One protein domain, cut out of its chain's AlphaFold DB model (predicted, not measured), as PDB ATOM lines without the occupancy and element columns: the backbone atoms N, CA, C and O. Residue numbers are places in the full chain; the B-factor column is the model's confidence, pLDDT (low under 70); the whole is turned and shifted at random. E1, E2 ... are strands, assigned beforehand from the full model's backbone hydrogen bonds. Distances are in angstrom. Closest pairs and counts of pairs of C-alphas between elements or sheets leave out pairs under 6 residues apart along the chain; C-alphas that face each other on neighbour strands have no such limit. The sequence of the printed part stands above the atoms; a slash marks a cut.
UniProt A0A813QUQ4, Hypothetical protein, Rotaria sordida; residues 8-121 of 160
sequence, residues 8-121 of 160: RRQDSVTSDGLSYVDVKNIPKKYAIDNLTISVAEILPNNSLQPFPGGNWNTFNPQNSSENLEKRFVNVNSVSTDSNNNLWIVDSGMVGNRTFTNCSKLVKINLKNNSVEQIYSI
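Overview. This is residues 8 to 121 of the 160 residues of the protein "Hypothetical protein" of Rotaria sordida (UniProt A0A813QUQ4). With little regular structure, this is a sandwich only partly face to face: E1 and E2 of one four-strand sheet pack on edge strand E5 of the other, and long links extend at one end. The printed part has 114 residues, 44 in eight named strands; the class is all strand. E1-E2-E3-E4 and E5-E6-E7-E8 are meanders, each strand the antiparallel neighbour of the one before. The whole is compact, radius of gyration of the C-alphas 13.7 A, spanning 39 by 29 by 22 A.

Arrangement. E1, residues 8 to 13, and E2, residues 19 to 24, form a hairpin; N 12 and O 20 are 2.8 A apart. E3, residues 39 to 42, and E4, residues 48 to 50, form another; N 41 and O 49 are 2.9 A apart. E5, residues 75 to 80, is closest to E1 at the C-alphas of Ser 12 and Ser 79, 5.3 A. E6, residues 85 to 90, and E7, residues 104 to 109, have N 88 and O 106 at 2.9 A. E8, residues 114 to 120, is an edge strand.

Along the chain. E1 begins at C-alpha 8 (337.963, 322.219, 213.118). E8, 17.3 A long, ends at C-alpha 120 (315.085, 322.053, 222.553).

Size, cuts and confidence. The printed part has no cut. Links E2 to E3, E4 to E5 and E6 to E7 are long. Residues 8 to 9, 24 to 36 and 64 have pLDDT under 70.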
ATOM      1  N   ARG A   8     339.141 322.096 213.991       58.72
ATOM      2  CA  ARG A   8     337.963 322.219 213.118       58.72
ATOM      3  C   ARG A   8     337.438 320.813 212.826       58.72
ATOM      4  O   ARG A   8     338.259 319.934 212.539       58.72
ATOM      5  N   ARG A   9     336.131 320.572 212.938       67.56
ATOM      6  CA  ARG A   9     335.542 319.287 212.520       67.56
ATOM      7  C   ARG A   9     334.762 319.423 211.232       67.56
ATOM      8  O   ARG A   9     334.982 318.618 210.332       67.56
ATOM      9  N   GLN A  10     333.929 320.445 211.153       78.12
ATOM     10  CA  GLN A  10     333.060 320.705 210.033       78.12
ATOM     11  C   GLN A  10     333.018 322.199 209.752       78.12
ATOM     12  O   GLN A  10     332.773 323.031 210.627       78.12
ATOM     13  N   ASP A  11     333.274 322.528 208.500       83.69
ATOM     14  CA  ASP A  11     332.994 323.815 207.910       83.69
ATOM     15  C   ASP A  11     331.743 323.726 207.036       83.69
ATOM     16  O   ASP A  11     331.438 322.696 206.434       83.69
ATOM     17  N   SER A  12     331.000 324.825 206.985       85.50
ATOM     18  CA  SER A  12     329.877 324.994 206.078       85.50
ATOM     19  C   SER A  12     330.013 326.323 205.368       85.50
ATOM     20  O   SER A  12     330.287 327.343 205.999       85.50
ATOM     21  N   VAL A  13     329.806 326.301 204.057       87.94
ATOM     22  CA  VAL A  13     329.963 327.470 203.194       87.94
ATOM     23  C   VAL A  13     328.603 327.817 202.598       87.94
ATOM     24  O   VAL A  13     327.865 326.941 202.143       87.94
ATOM     25  N   THR A  14     328.223 329.085 202.651       85.31
ATOM     26  CA  THR A  14     327.021 329.593 201.986       85.31
ATOM     27  C   THR A  14     327.265 329.763 200.486       85.31
ATOM     28  O   THR A  14     328.402 329.806 200.018       85.31
ATOM     29  N   SER A  15     326.200 329.903 199.694       81.31
ATOM     30  CA  SER A  15     326.332 330.108 198.242       81.31
ATOM     31  C   SER A  15     327.048 331.409 197.859       81.31
ATOM     32  O   SER A  15     327.590 331.504 196.762       81.31
ATOM     33  N   ASP A  16     327.040 332.410 198.742       83.12
ATOM     34  CA  ASP A  16     327.758 333.683 198.606       83.12
ATOM     35  C   ASP A  16     329.169 333.662 199.229       83.12
ATOM     36  O   ASP A  16     329.866 334.674 199.201       83.12
ATOM     37  N   GLY A  17     329.631 332.505 199.722       83.81
ATOM     38  CA  GLY A  17     331.023 332.270 200.118       83.81
ATOM     39  C   GLY A  17     331.355 332.542 201.587       83.81
ATOM     40  O   GLY A  17     332.518 332.404 201.972       83.81
ATOM     41  N   LEU A  18     330.374 332.888 202.427       87.31
ATOM     42  CA  LEU A  18     330.575 332.978 203.874       87.31
ATOM     43  C   LEU A  18     330.812 331.582 204.443       87.31
ATOM     44  O   LEU A  18     330.117 330.630 204.096       87.31
ATOM     45  N   SER A  19     331.802 331.459 205.319       90.56
ATOM     46  CA  SER A  19     332.227 330.174 205.869       90.56
ATOM     47  C   SER A  19     332.057 330.164 207.382       90.56
ATOM     48  O   SER A  19     332.528 331.068 208.070       90.56
ATOM     49  N   TYR A  20     331.425 329.120 207.906       91.56
ATOM     50  CA  TYR A  20     331.195 328.916 209.334       91.56
ATOM     51  C   TYR A  20     331.806 327.599 209.771       91.56
ATOM     52  O   TYR A  20     331.831 326.643 209.002       91.56
ATOM     53  N   VAL A  21     332.293 327.537 211.006       89.56
ATOM     54  CA  VAL A  21     333.002 326.359 211.508       89.56
ATOM     55  C   VAL A  21     332.628 326.051 212.947       89.56
ATOM     56  O   VAL A  21     332.564 326.958 213.786       89.56
ATOM     57  N   ASP A  22     332.410 324.766 213.238       86.25
ATOM     58  CA  ASP A  22     332.393 324.287 214.614       86.25
ATOM     59  C   ASP A  22     333.823 324.128 215.130       86.25
ATOM     60  O   ASP A  22     334.745 323.645 214.462       86.25
ATOM     61  N   VAL A  23     334.011 324.544 216.370       79.12
ATOM     62  CA  VAL A  23     335.307 324.524 217.016       79.12
ATOM     63  C   VAL A  23     335.161 323.717 218.292       79.12
ATOM     64  O   VAL A  23     334.616 324.173 219.298       79.12
ATOM     65  N   LYS A  24     335.652 322.474 218.260       69.44
ATOM     66  CA  LYS A  24     335.608 321.628 219.449       69.44
ATOM     67  C   LYS A  24     336.706 322.061 220.406       69.44
ATOM     68  O   LYS A  24     337.896 321.934 220.106       69.44
ATOM     69  N   ASN A  25     336.306 322.497 221.595       56.28
ATOM     70  CA  ASN A  25     337.223 322.516 222.717       56.28
ATOM     71  C   ASN A  25     337.552 321.059 223.059       56.28
ATOM     72  O   ASN A  25     336.656 320.285 223.393       56.28
ATOM     73  N   ILE A  26     338.810 320.662 222.905       50.84
ATOM     74  CA  ILE A  26     339.319 319.402 223.443       50.84
ATOM     75  C   ILE A  26     340.025 319.801 224.736       50.84
ATOM     76  O   ILE A  26     341.192 320.202 224.672       50.84
ATOM     77  N   PRO A  27     339.366 319.735 225.909       46.25
ATOM     78  CA  PRO A  27     340.058 320.017 227.150       46.25
ATOM     79  C   PRO A  27     341.181 318.990 227.273       46.25
ATOM     80  O   PRO A  27     340.943 317.781 227.180       46.25
ATOM     81  N   LYS A  28     342.417 319.442 227.493       41.28
ATOM     82  CA  LYS A  28     343.490 318.554 227.953       41.28
ATOM     83  C   LYS A  28     343.112 318.065 229.344       41.28
ATOM     84  O   LYS A  28     343.495 318.713 230.303       41.28
ATOM     85  N   LYS A  29     342.338 316.980 229.428       41.00
ATOM     86  CA  LYS A  29     341.857 316.206 230.591       41.00
ATOM     87  C   LYS A  29     341.267 316.977 231.796       41.00
ATOM     88  O   LYS A  29     340.340 316.441 232.377       41.00
ATOM     89  N   TYR A  30     341.709 318.192 232.135       40.22
ATOM     90  CA  TYR A  30     341.235 319.064 233.217       40.22
ATOM     91  C   TYR A  30     341.508 320.576 233.007       40.22
ATOM     92  O   TYR A  30     341.235 321.349 233.916       40.22
ATOM     93  N   ALA A  31     342.023 321.033 231.856       39.53
ATOM     94  CA  ALA A  31     342.222 322.470 231.596       39.53
ATOM     95  C   ALA A  31     340.999 323.080 230.880       39.53
ATOM     96  O   ALA A  31     340.745 322.757 229.719       39.53
ATOM     97  N   ILE A  32     340.257 323.956 231.568       46.25
ATOM     98  CA  ILE A  32     339.129 324.756 231.032       46.25
ATOM     99  C   ILE A  32     339.632 326.179 230.685       46.25
ATOM    100  O   ILE A  32     338.872 327.134 230.594       46.25
ATOM    101  N   ASP A  33     340.943 326.345 230.502       41.22
ATOM    102  CA  ASP A  33     341.600 327.624 230.796       41.22
ATOM    103  C   ASP A  33     341.467 328.703 229.718       41.22
ATOM    104  O   ASP A  33     342.019 329.781 229.884       41.22
ATOM    105  N   ASN A  34     340.726 328.479 228.634       46.31
ATOM    106  CA  ASN A  34     340.437 329.543 227.677       46.31
ATOM    107  C   ASN A  34     339.018 329.392 227.135       46.31
ATOM    108  O   ASN A  34     338.651 328.322 226.652       46.31
ATOM    109  N   LEU A  35     338.243 330.480 227.203       52.22
ATOM    110  CA  LEU A  35     336.971 330.649 226.500       52.22
ATOM    111  C   LEU A  35     337.161 330.239 225.038       52.22
ATOM    112  O   LEU A  35     337.801 330.940 224.254       52.22
ATOM    113  N   THR A  36     336.643 329.072 224.688       67.88
ATOM    114  CA  THR A  36     336.729 328.545 223.334       67.88
ATOM    115  C   THR A  36     335.478 328.919 222.585       67.88
ATOM    116  O   THR A  36     334.370 328.525 222.956       67.88
ATOM    117  N   ILE A  37     335.692 329.636 221.492       82.69
ATOM    118  CA  ILE A  37     334.715 329.765 220.425       82.69
ATOM    119  C   ILE A  37     334.184 328.359 220.116       82.69
ATOM    120  O   ILE A  37     334.980 327.444 219.933       82.69
ATOM    121  N   SER A  38     332.865 328.184 220.144       89.81
ATOM    122  CA  SER A  38     332.179 326.949 219.746       89.81
ATOM    123  C   SER A  38     331.764 327.017 218.283       89.81
ATOM    124  O   SER A  38     331.883 326.030 217.567       89.81
ATOM    125  N   VAL A  39     331.316 328.195 217.839       93.81
ATOM    126  CA  VAL A  39     330.992 328.487 216.441       93.81
ATOM    127  C   VAL A  39     331.633 329.803 216.046       93.81
ATOM    128  O   VAL A  39     331.511 330.806 216.757       93.81
ATOM    129  N   ALA A  40     332.314 329.791 214.905       93.38
ATOM    130  CA  ALA A  40     332.937 330.969 214.334       93.38
ATOM    131  C   ALA A  40     332.503 331.184 212.888       93.38
ATOM    132  O   ALA A  40     332.317 330.221 212.146       93.38
ATOM    133  N   GLU A  41     332.436 332.446 212.484       93.31
ATOM    134  CA  GLU A  41     332.600 332.837 211.089       93.31
ATOM    135  C   GLU A  41     334.102 332.887 210.767       93.31
ATOM    136  O   GLU A  41     334.910 333.374 211.568       93.31
ATOM    137  N   ILE A  42     334.481 332.364 209.604       91.25
ATOM    138  CA  ILE A  42     335.828 332.484 209.054       91.25
ATOM    139  C   ILE A  42     335.858 333.746 208.191       91.25
ATOM    140  O   ILE A  42     335.266 333.790 207.115       91.25
ATOM    141  N   LEU A  43     336.569 334.769 208.662       90.62
ATOM    142  CA  LEU A  43     336.713 336.036 207.950       90.62
ATOM    143  C   LEU A  43     337.680 335.910 206.756       90.62
ATOM    144  O   LEU A  43     338.519 335.006 206.745       90.62
ATOM    145  N   PRO A  44     337.667 336.848 205.782       90.12
ATOM    146  CA  PRO A  44     338.529 336.784 204.590       90.12
ATOM    147  C   PRO A  44     340.035 336.688 204.878       90.12
ATOM    148  O   PRO A  44     340.804 336.181 204.066       90.12
ATOM    149  N   ASN A  45     340.473 337.162 206.046       87.50
ATOM    150  CA  ASN A  45     341.856 337.062 206.517       87.50
ATOM    151  C   ASN A  45     342.161 335.743 207.268       87.50
ATOM    152  O   ASN A  45     343.205 335.641 207.910       87.50
ATOM    153  N   ASN A  46     341.258 334.757 207.222       85.06
ATOM    154  CA  ASN A  46     341.282 333.487 207.957       85.06
ATOM    155  C   ASN A  46     341.211 333.607 209.490       85.06
ATOM    156  O   ASN A  46     341.452 332.622 210.195       85.06
ATOM    157  N   SER A  47     340.888 334.785 210.028       86.19
ATOM    158  CA  SER A  47     340.612 334.920 211.458       86.19
ATOM    159  C   SER A  47     339.219 334.391 211.803       86.19
ATOM    160  O   SER A  47     338.316 334.383 210.967       86.19
ATOM    161  N   LEU A  48     339.063 333.915 213.039       87.62
ATOM    162  CA  LEU A  48     337.805 333.375 213.546       87.62
ATOM    163  C   LEU A  48     337.074 334.444 214.353       87.62
ATOM    164  O   LEU A  48     337.582 334.894 215.384       87.62
ATOM    165  N   GLN A  49     335.872 334.808 213.916       90.62
ATOM    166  CA  GLN A  49     334.982 335.686 214.663       90.62
ATOM    167  C   GLN A  49     333.911 334.852 215.379       90.62
ATOM    168  O   GLN A  49     333.185 334.121 214.708       90.62
ATOM    169  N   PRO A  50     333.770 334.938 216.719       92.75
ATOM    170  CA  PRO A  50     332.720 334.217 217.432       92.75
ATOM    171  C   PRO A  50     331.339 334.592 216.893       92.75
ATOM    172  O   PRO A  50     330.957 335.762 216.906       92.75
ATOM    173  N   PHE A  51     330.573 333.590 216.477       95.12
ATOM    174  CA  PHE A  51     329.270 333.767 215.844       95.12
ATOM    175  C   PHE A  51     328.184 333.024 216.641       95.12
ATOM    176  O   PHE A  51     328.478 331.971 217.212       95.12
ATOM    177  N   PRO A  52     326.948 333.548 216.760       95.88
ATOM    178  CA  PRO A  52     326.460 334.850 216.273       95.88
ATOM    179  C   PRO A  52     326.857 336.041 217.167       95.88
ATOM    180  O   PRO A  52     326.346 337.145 217.008       95.88
ATOM    181  N   GLY A  53     327.742 335.828 218.144       92.00
ATOM    182  CA  GLY A  53     328.128 336.832 219.134       92.00
ATOM    183  C   GLY A  53     327.281 336.763 220.409       92.00
ATOM    184  O   GLY A  53     326.762 335.706 220.780       92.00
ATOM    185  N   GLY A  54     327.182 337.886 221.125       90.88
ATOM    186  CA  GLY A  54     326.512 337.947 222.425       90.88
ATOM    187  C   GLY A  54     327.095 336.943 223.427       90.88
ATOM    188  O   GLY A  54     328.309 336.805 223.553       90.88
ATOM    189  N   ASN A  55     326.218 336.216 224.124       90.94
ATOM    190  CA  ASN A  55     326.615 335.222 225.127       90.94
ATOM    191  C   ASN A  55     326.745 333.791 224.579       90.94
ATOM    192  O   ASN A  55     327.034 332.872 225.341       90.94
ATOM    193  N   TRP A  56     326.547 333.572 223.277       93.38
ATOM    194  CA  TRP A  56     326.476 332.217 222.725       93.38
ATOM    195  C   TRP A  56     327.765 331.416 222.918       93.38
ATOM    196  O   TRP A  56     327.709 330.238 223.240       93.38
ATOM    197  N   ASN A  57     328.924 332.062 222.804       91.44
ATOM    198  CA  ASN A  57     330.234 331.424 222.947       91.44
ATOM    199  C   ASN A  57     330.842 331.591 224.357       91.44
ATOM    200  O   ASN A  57     332.060 331.548 224.501       91.44
ATOM    201  N   THR A  58     330.026 331.834 225.395       87.56
ATOM    202  CA  THR A  58     330.522 332.135 226.755       87.56
ATOM    203  C   THR A  58     330.155 331.088 227.810       87.56
ATOM    204  O   THR A  58     330.151 331.401 228.997       87.56
ATOM    205  N   PHE A  59     329.847 329.851 227.405       86.25
ATOM    206  CA  PHE A  59     329.514 328.765 228.333       86.25
ATOM    207  C   PHE A  59     330.631 328.487 229.347       86.25
ATOM    208  O   PHE A  59     331.784 328.257 228.974       86.25
ATOM    209  N   ASN A  60     330.257 328.443 230.629       83.56
ATOM    210  CA  ASN A  60     331.133 328.030 231.718       83.56
ATOM    211  C   ASN A  60     330.554 326.809 232.469       83.56
ATOM    212  O   ASN A  60     329.558 326.945 233.183       83.56
ATOM    213  N   PRO A  61     331.203 325.626 232.419       78.38
ATOM    214  CA  PRO A  61     330.703 324.418 233.081       78.38
ATOM    215  C   PRO A  61     330.710 324.482 234.621       78.38
ATOM    216  O   PRO A  61     330.122 323.606 235.267       78.38
ATOM    217  N   GLN A  62     331.388 325.475 235.213       80.94
ATOM    218  CA  GLN A  62     331.425 325.721 236.660       80.94
ATOM    219  C   GLN A  62     330.300 326.652 237.140       80.94
ATOM    220  O   GLN A  62     330.057 326.733 238.342       80.94
ATOM    221  N   ASN A  63     329.600 327.337 236.233       79.75
ATOM    222  CA  ASN A  63     328.538 328.278 236.574       79.75
ATOM    223  C   ASN A  63     327.158 327.660 236.315       79.75
ATOM    224  O   ASN A  63     326.674 327.626 235.186       79.75
ATOM    225  N   SER A  64     326.496 327.183 237.371       65.12
ATOM    226  CA  SER A  64     325.177 326.542 237.264       65.12
ATOM    227  C   SER A  64     324.008 327.514 237.068       65.12
ATOM    228  O   SER A  64     322.888 327.059 236.864       65.12
ATOM    229  N   SER A  65     324.239 328.828 237.142       74.81
ATOM    230  CA  SER A  65     323.189 329.851 237.019       74.81
ATOM    231  C   SER A  65     322.980 330.341 235.579       74.81
ATOM    232  O   SER A  65     322.156 331.222 235.336       74.81
ATOM    233  N   GLU A  66     323.741 329.823 234.611       80.75
ATOM    234  CA  GLU A  66     323.644 330.247 233.216       80.75
ATOM    235  C   GLU A  66     322.399 329.685 232.524       80.75
ATOM    236  O   GLU A  66     322.061 328.513 232.666       80.75
ATOM    237  N   ASN A  67     321.744 330.506 231.699       86.38
ATOM    238  CA  ASN A  67     320.743 330.003 230.763       86.38
ATOM    239  C   ASN A  67     321.450 329.306 229.587       86.38
ATOM    240  O   ASN A  67     321.942 329.969 228.670       86.38
ATOM    241  N   LEU A  68     321.489 327.974 229.630       88.25
ATOM    242  CA  LEU A  68     322.184 327.133 228.654       88.25
ATOM    243  C   LEU A  68     321.408 326.913 227.342       88.25
ATOM    244  O   LEU A  68     321.987 326.450 226.355       88.25
ATOM    245  N   GLU A  69     320.135 327.312 227.277       89.38
ATOM    246  CA  GLU A  69     319.384 327.330 226.014       89.38
ATOM    247  C   GLU A  69     319.936 328.398 225.061       89.38
ATOM    248  O   GLU A  69     319.925 328.214 223.846       89.38
ATOM    249  N   LYS A  70     320.476 329.496 225.609       91.56
ATOM    250  CA  LYS A  70     321.029 330.640 224.859       91.56
ATOM    251  C   LYS A  70     322.562 330.661 224.825       91.56
ATOM    252  O   LYS A  70     323.171 331.730 224.739       91.56
ATOM    253  N   ARG A  71     323.182 329.487 224.960       92.38
ATOM    254  CA  ARG A  71     324.637 329.279 224.977       92.38
ATOM    255  C   ARG A  71     324.989 327.992 224.251       92.38
ATOM    256  O   ARG A  71     324.231 327.031 224.302       92.38
ATOM    257  N   PHE A  72     326.149 327.959 223.614       92.19
ATOM    258  CA  PHE A  72     326.724 326.741 223.066       92.19
ATOM    259  C   PHE A  72     327.485 325.993 224.155       92.19
ATOM    260  O   PHE A  72     328.377 326.554 224.782       92.19
ATOM    261  N   VAL A  73     327.125 324.731 224.372       89.06
ATOM    262  CA  VAL A  73     327.735 323.856 225.380       89.06
ATOM    263  C   VAL A  73     328.754 322.934 224.720       89.06
ATOM    264  O   VAL A  73     329.929 322.927 225.089       89.06
ATOM    265  N   ASN A  74     328.321 322.160 223.725       88.19
ATOM    266  CA  ASN A  74     329.195 321.310 222.930       88.19
ATOM    267  C   ASN A  74     328.641 321.139 221.515       88.19
ATOM    268  O   ASN A  74     327.944 320.167 221.201       88.19
ATOM    269  N   VAL A  75     328.980 322.108 220.664       92.06
ATOM    270  CA  VAL A  75     328.608 322.088 219.250       92.06
ATOM    271  C   VAL A  75     329.335 320.956 218.543       92.06
ATOM    272  O   VAL A  75     330.540 320.739 218.719       92.06
ATOM    273  N   ASN A  76     328.560 320.203 217.776       90.19
ATOM    274  CA  ASN A  76     329.035 319.022 217.094       90.19
ATOM    275  C   ASN A  76     329.027 319.145 215.575       90.19
ATOM    276  O   ASN A  76     329.876 318.526 214.941       90.19
ATOM    277  N   SER A  77     328.128 319.965 215.036       92.50
ATOM    278  CA  SER A  77     327.965 320.169 213.603       92.50
ATOM    279  C   SER A  77     327.429 321.566 213.315       92.50
ATOM    280  O   SER A  77     326.638 322.116 214.094       92.50
ATOM    281  N   VAL A  78     327.859 322.115 212.180       95.56
ATOM    282  CA  VAL A  78     327.311 323.320 211.559       95.56
ATOM    283  C   VAL A  78     326.969 323.020 210.101       95.56
ATOM    284  O   VAL A  78     327.743 322.375 209.397       95.56
ATOM    285  N   SER A  79     325.811 323.483 209.637       94.88
ATOM    286  CA  SER A  79     325.349 323.266 208.263       94.88
ATOM    287  C   SER A  79     324.559 324.469 207.757       94.88
ATOM    288  O   SER A  79     323.756 325.045 208.487       94.88
ATOM    289  N   THR A  80     324.782 324.864 206.511       95.00
ATOM    290  CA  THR A  80     324.050 325.934 205.830       95.00
ATOM    291  C   THR A  80     322.977 325.345 204.919       95.00
ATOM    292  O   THR A  80     323.170 324.291 204.315       95.00
ATOM    293  N   ASP A  81     321.833 326.022 204.809       92.81
ATOM    294  CA  ASP A  81     320.778 325.654 203.859       92.81
ATOM    295  C   ASP A  81     320.674 326.637 202.680       92.81
ATOM    296  O   ASP A  81     321.317 327.687 202.642       92.81
ATOM    297  N   SER A  82     319.820 326.309 201.706       90.12
ATOM    298  CA  SER A  82     319.580 327.138 200.517       90.12
ATOM    299  C   SER A  82     318.840 328.453 200.799       90.12
ATOM    300  O   SER A  82     318.650 329.251 199.886       90.12
ATOM    301  N   ASN A  83     318.375 328.674 202.031       91.25
ATOM    302  CA  ASN A  83     317.636 329.865 202.444       91.25
ATOM    303  C   ASN A  83     318.516 330.853 203.229       91.25
ATOM    304  O   ASN A  83     317.984 331.804 203.807       91.25
ATOM    305  N   ASN A  84     319.841 330.653 203.233       92.94
ATOM    306  CA  ASN A  84     320.810 331.400 204.038       92.94
ATOM    307  C   ASN A  84     320.543 331.282 205.546       92.94
ATOM    308  O   ASN A  84     320.649 332.266 206.282       92.94
ATOM    309  N   ASN A  85     320.203 330.082 206.016       96.19
ATOM    310  CA  ASN A  85     320.241 329.776 207.440       96.19
ATOM    311  C   ASN A  85     321.488 328.966 207.783       96.19
ATOM    312  O   ASN A  85     321.890 328.085 207.024       96.19
ATOM    313  N   LEU A  86     322.039 329.229 208.964       97.69
ATOM    314  CA  LEU A  86     323.008 328.374 209.630       97.69
ATOM    315  C   LEU A  86     322.290 327.536 210.690       97.69
ATOM    316  O   LEU A  86     321.605 328.063 211.569       97.69
ATOM    317  N   TRP A  87     322.485 326.231 210.607       98.12
ATOM    318  CA  TRP A  87     321.969 325.225 211.516       98.12
ATOM    319  C   TRP A  87     323.105 324.699 212.376       98.12
ATOM    320  O   TRP A  87     324.160 324.337 211.862       98.12
ATOM    321  N   ILE A  88     322.892 324.677 213.688       97.75
ATOM    322  CA  ILE A  88     323.916 324.309 214.665       97.75
ATOM    323  C   ILE A  88     323.364 323.201 215.547       97.75
ATOM    324  O   ILE A  88     322.330 323.376 216.196       97.75
ATOM    325  N   VAL A  89     324.075 322.078 215.593       96.12
ATOM    326  CA  VAL A  89     323.752 320.952 216.470       96.12
ATOM    327  C   VAL A  89     324.605 321.053 217.725       96.12
ATOM    328  O   VAL A  89     325.826 320.909 217.666       96.12
ATOM    329  N   ASP A  90     323.966 321.290 218.868       93.69
ATOM    330  CA  ASP A  90     324.611 321.284 220.179       93.69
ATOM    331  C   ASP A  90     324.161 320.049 220.957       93.69
ATOM    332  O   ASP A  90     322.977 319.880 221.269       93.69
ATOM    333  N   SER A  91     325.114 319.170 221.265       90.19
ATOM    334  CA  SER A  91     324.836 317.932 221.994       90.19
ATOM    335  C   SER A  91     324.455 318.190 223.454       90.19
ATOM    336  O   SER A  91     323.782 317.359 224.062       90.19
ATOM    337  N   GLY A  92     324.844 319.337 224.026       87.75
ATOM    338  CA  GLY A  92     324.610 319.653 225.435       87.75
ATOM    339  C   GLY A  92     325.435 318.814 226.418       87.75
ATOM    340  O   GLY A  92     325.142 318.816 227.616       87.75
ATOM    341  N   MET A  93     326.447 318.087 225.933       81.19
ATOM    342  CA  MET A  93     327.237 317.145 226.726       81.19
ATOM    343  C   MET A  93     328.732 317.474 226.678       81.19
ATOM    344  O   MET A  93     329.303 317.709 225.616       81.19
ATOM    345  N   VAL A  94     329.397 317.447 227.836       79.81
ATOM    346  CA  VAL A  94     330.856 317.601 227.948       79.81
ATOM    347  C   VAL A  94     331.441 316.355 228.603       79.81
ATOM    348  O   VAL A  94     331.186 316.073 229.776       79.81
ATOM    349  N   GLY A  95     332.237 315.594 227.850       77.19
ATOM    350  CA  GLY A  95     332.692 314.275 228.292       77.19
ATOM    351  C   GLY A  95     331.492 313.356 228.523       77.19
ATOM    352  O   GLY A  95     330.698 313.164 227.612       77.19
ATOM    353  N   ASN A  96     331.338 312.851 229.749       75.56
ATOM    354  CA  ASN A  96     330.199 312.014 230.154       75.56
ATOM    355  C   ASN A  96     329.118 312.799 230.925       75.56
ATOM    356  O   ASN A  96     328.203 312.200 231.486       75.56
ATOM    357  N   ARG A  97     329.251 314.130 231.031       77.88
ATOM    358  CA  ARG A  97     328.309 314.987 231.760       77.88
ATOM    359  C   ARG A  97     327.344 315.646 230.785       77.88
ATOM    360  O   ARG A  97     327.743 316.523 230.020       77.88
ATOM    361  N   THR A  98     326.076 315.277 230.883       78.81
ATOM    362  CA  THR A  98     324.972 315.953 230.199       78.81
ATOM    363  C   THR A  98     324.474 317.119 231.048       78.81
ATOM    364  O   THR A  98     324.297 316.979 232.260       78.81
ATOM    365  N   PHE A  99     324.260 318.274 230.422       81.12
ATOM    366  CA  PHE A  99     323.663 319.436 231.073       81.12
ATOM    367  C   PHE A  99     322.164 319.516 230.749       81.12
ATOM    368  O   PHE A  99     321.733 319.243 229.628       81.12
ATOM    369  N   THR A 100     321.357 319.884 231.743       78.56
ATOM    370  CA  THR A 100     319.899 320.005 231.602       78.56
ATOM    371  C   THR A 100     319.537 321.135 230.638       78.56
ATOM    372  O   THR A 100     320.122 322.211 230.719       78.56
ATOM    373  N   ASN A 101     318.555 320.922 229.757       79.50
ATOM    374  CA  ASN A 101     318.067 321.926 228.794       79.50
ATOM    375  C   ASN A 101     319.138 322.438 227.809       79.50
ATOM    376  O   ASN A 101     319.113 323.592 227.390       79.50
ATOM    377  N   CYS A 102     320.107 321.588 227.453       86.00
ATOM    378  CA  CYS A 102     321.260 321.995 226.643       86.00
ATOM    379  C   CYS A 102     321.307 321.393 225.246       86.00
ATOM    380  O   CYS A 102     321.871 322.033 224.358       86.00
ATOM    381  N   SER A 103     320.749 320.195 225.050       91.50
ATOM    382  CA  SER A 103     320.716 319.543 223.740       91.50
ATOM    383  C   SER A 103     319.709 320.261 222.848       91.50
ATOM    384  O   SER A 103     318.524 320.348 223.198       91.50
ATOM    385  N   LYS A 104     320.179 320.803 221.724       94.38
ATOM    386  CA  LYS A 104     319.373 321.684 220.873       94.38
ATOM    387  C   LYS A 104     319.852 321.724 219.426       94.38
ATOM    388  O   LYS A 104     321.041 321.584 219.141       94.38
ATOM    389  N   LEU A 105     318.902 321.993 218.535       97.38
ATOM    390  CA  LEU A 105     319.153 322.474 217.180       97.38
ATOM    391  C   LEU A 105     318.875 323.980 217.152       97.38
ATOM    392  O   LEU A 105     317.777 324.414 217.502       97.38
ATOM    393  N   VAL A 106     319.853 324.777 216.736       97.88
ATOM    394  CA  VAL A 106     319.716 326.236 216.629       97.88
ATOM    395  C   VAL A 106     319.667 326.629 215.160       97.88
ATOM    396  O   VAL A 106     320.504 326.184 214.378       97.88
ATOM    397  N   LYS A 107     318.704 327.480 214.803       98.00
ATOM    398  CA  LYS A 107     318.588 328.101 213.483       98.00
ATOM    399  C   LYS A 107     318.959 329.576 213.582       98.00
ATOM    400  O   LYS A 107     318.323 330.330 214.323       98.00
ATOM    401  N   ILE A 108     319.953 329.990 212.808       98.38
ATOM    402  CA  ILE A 108     320.373 331.385 212.677       98.38
ATOM    403  C   ILE A 108     320.093 331.845 211.255       98.38
ATOM    404  O   ILE A 108     320.514 331.196 210.303       98.38
ATOM    405  N   ASN A 109     319.423 332.981 211.112       97.12
ATOM    406  CA  ASN A 109     319.275 333.647 209.828       97.12
ATOM    407  C   ASN A 109     320.521 334.481 209.543       97.12
ATOM    408  O   ASN A 109     320.846 335.409 210.285       97.12
ATOM    409  N   LEU A 110     321.219 334.150 208.458       96.31
ATOM    410  CA  LEU A 110     322.479 334.794 208.091       96.31
ATOM    411  C   LEU A 110     322.281 336.157 207.415       96.31
ATOM    412  O   LEU A 110     323.217 336.940 207.330       96.31
ATOM    413  N   LYS A 111     321.061 336.500 206.978       94.69
ATOM    414  CA  LYS A 111     320.776 337.830 206.409       94.69
ATOM    415  C   LYS A 111     320.840 338.933 207.462       94.69
ATOM    416  O   LYS A 111     321.126 340.077 207.130       94.69
ATOM    417  N   ASN A 112     320.525 338.607 208.715       95.25
ATOM    418  CA  ASN A 112     320.501 339.558 209.829       95.25
ATOM    419  C   ASN A 112     321.295 339.079 211.057       95.25
ATOM    420  O   ASN A 112     321.237 339.723 212.103       95.25
ATOM    421  N   ASN A 113     322.018 337.962 210.931       95.56
ATOM    422  CA  ASN A 113     322.824 337.336 211.978       95.56
ATOM    423  C   ASN A 113     322.071 337.115 213.300       95.56
ATOM    424  O   ASN A 113     322.633 337.276 214.385       95.56
ATOM    425  N   SER A 114     320.790 336.740 213.219       96.25
ATOM    426  CA  SER A 114     319.933 336.548 214.394       96.25
ATOM    427  C   SER A 114     319.502 335.096 214.575       96.25
ATOM    428  O   SER A 114     319.217 334.379 213.616       96.25
ATOM    429  N   VAL A 115     319.455 334.654 215.832       97.88
ATOM    430  CA  VAL A 115     318.899 333.347 216.197       97.88
ATOM    431  C   VAL A 115     317.383 333.424 216.060       97.88
ATOM    432  O   VAL A 115     316.731 334.114 216.842       97.88
ATOM    433  N   GLU A 116     316.830 332.719 215.077       96.69
ATOM    434  CA  GLU A 116     315.389 332.714 214.807       96.69
ATOM    435  C   GLU A 116     314.652 331.643 215.600       96.69
ATOM    436  O   GLU A 116     313.499 331.840 215.974       96.69
ATOM    437  N   GLN A 117     315.296 330.494 215.822       96.81
ATOM    438  CA  GLN A 117     314.650 329.367 216.476       96.81
ATOM    439  C   GLN A 117     315.646 328.503 217.245       96.81
ATOM    440  O   GLN A 117     316.777 328.280 216.803       96.81
ATOM    441  N   ILE A 118     315.192 327.991 218.388       96.38
ATOM    442  CA  ILE A 118     315.907 327.017 219.210       96.38
ATOM    443  C   ILE A 118     314.960 325.842 219.435       96.38
ATOM    444  O   ILE A 118     313.985 325.951 220.175       96.38
ATOM    445  N   TYR A 119     315.257 324.707 218.814       95.31
ATOM    446  CA  TYR A 119     314.524 323.470 219.049       95.31
ATOM    447  C   TYR A 119     315.197 322.725 220.200       95.31
ATOM    448  O   TYR A 119     316.260 322.122 220.022       95.31
ATOM    449  N   SER A 120     314.605 322.805 221.393       92.38
ATOM    450  CA  SER A 120     315.085 322.053 222.553       92.38
ATOM    451  C   SER A 120     314.730 320.577 222.403       92.38
ATOM    452  O   SER A 120     313.577 320.219 222.187       92.38
ATOM    453  N   ILE A 121     315.736 319.718 222.542       89.19
ATOM    454  CA  ILE A 121     315.614 318.255 222.431       89.19
ATOM    455  C   ILE A 121     315.777 317.616 223.822       89.19
ATOM    456  O   ILE A 121     315.803 316.402 223.994       89.19
TER     457      ILE A 121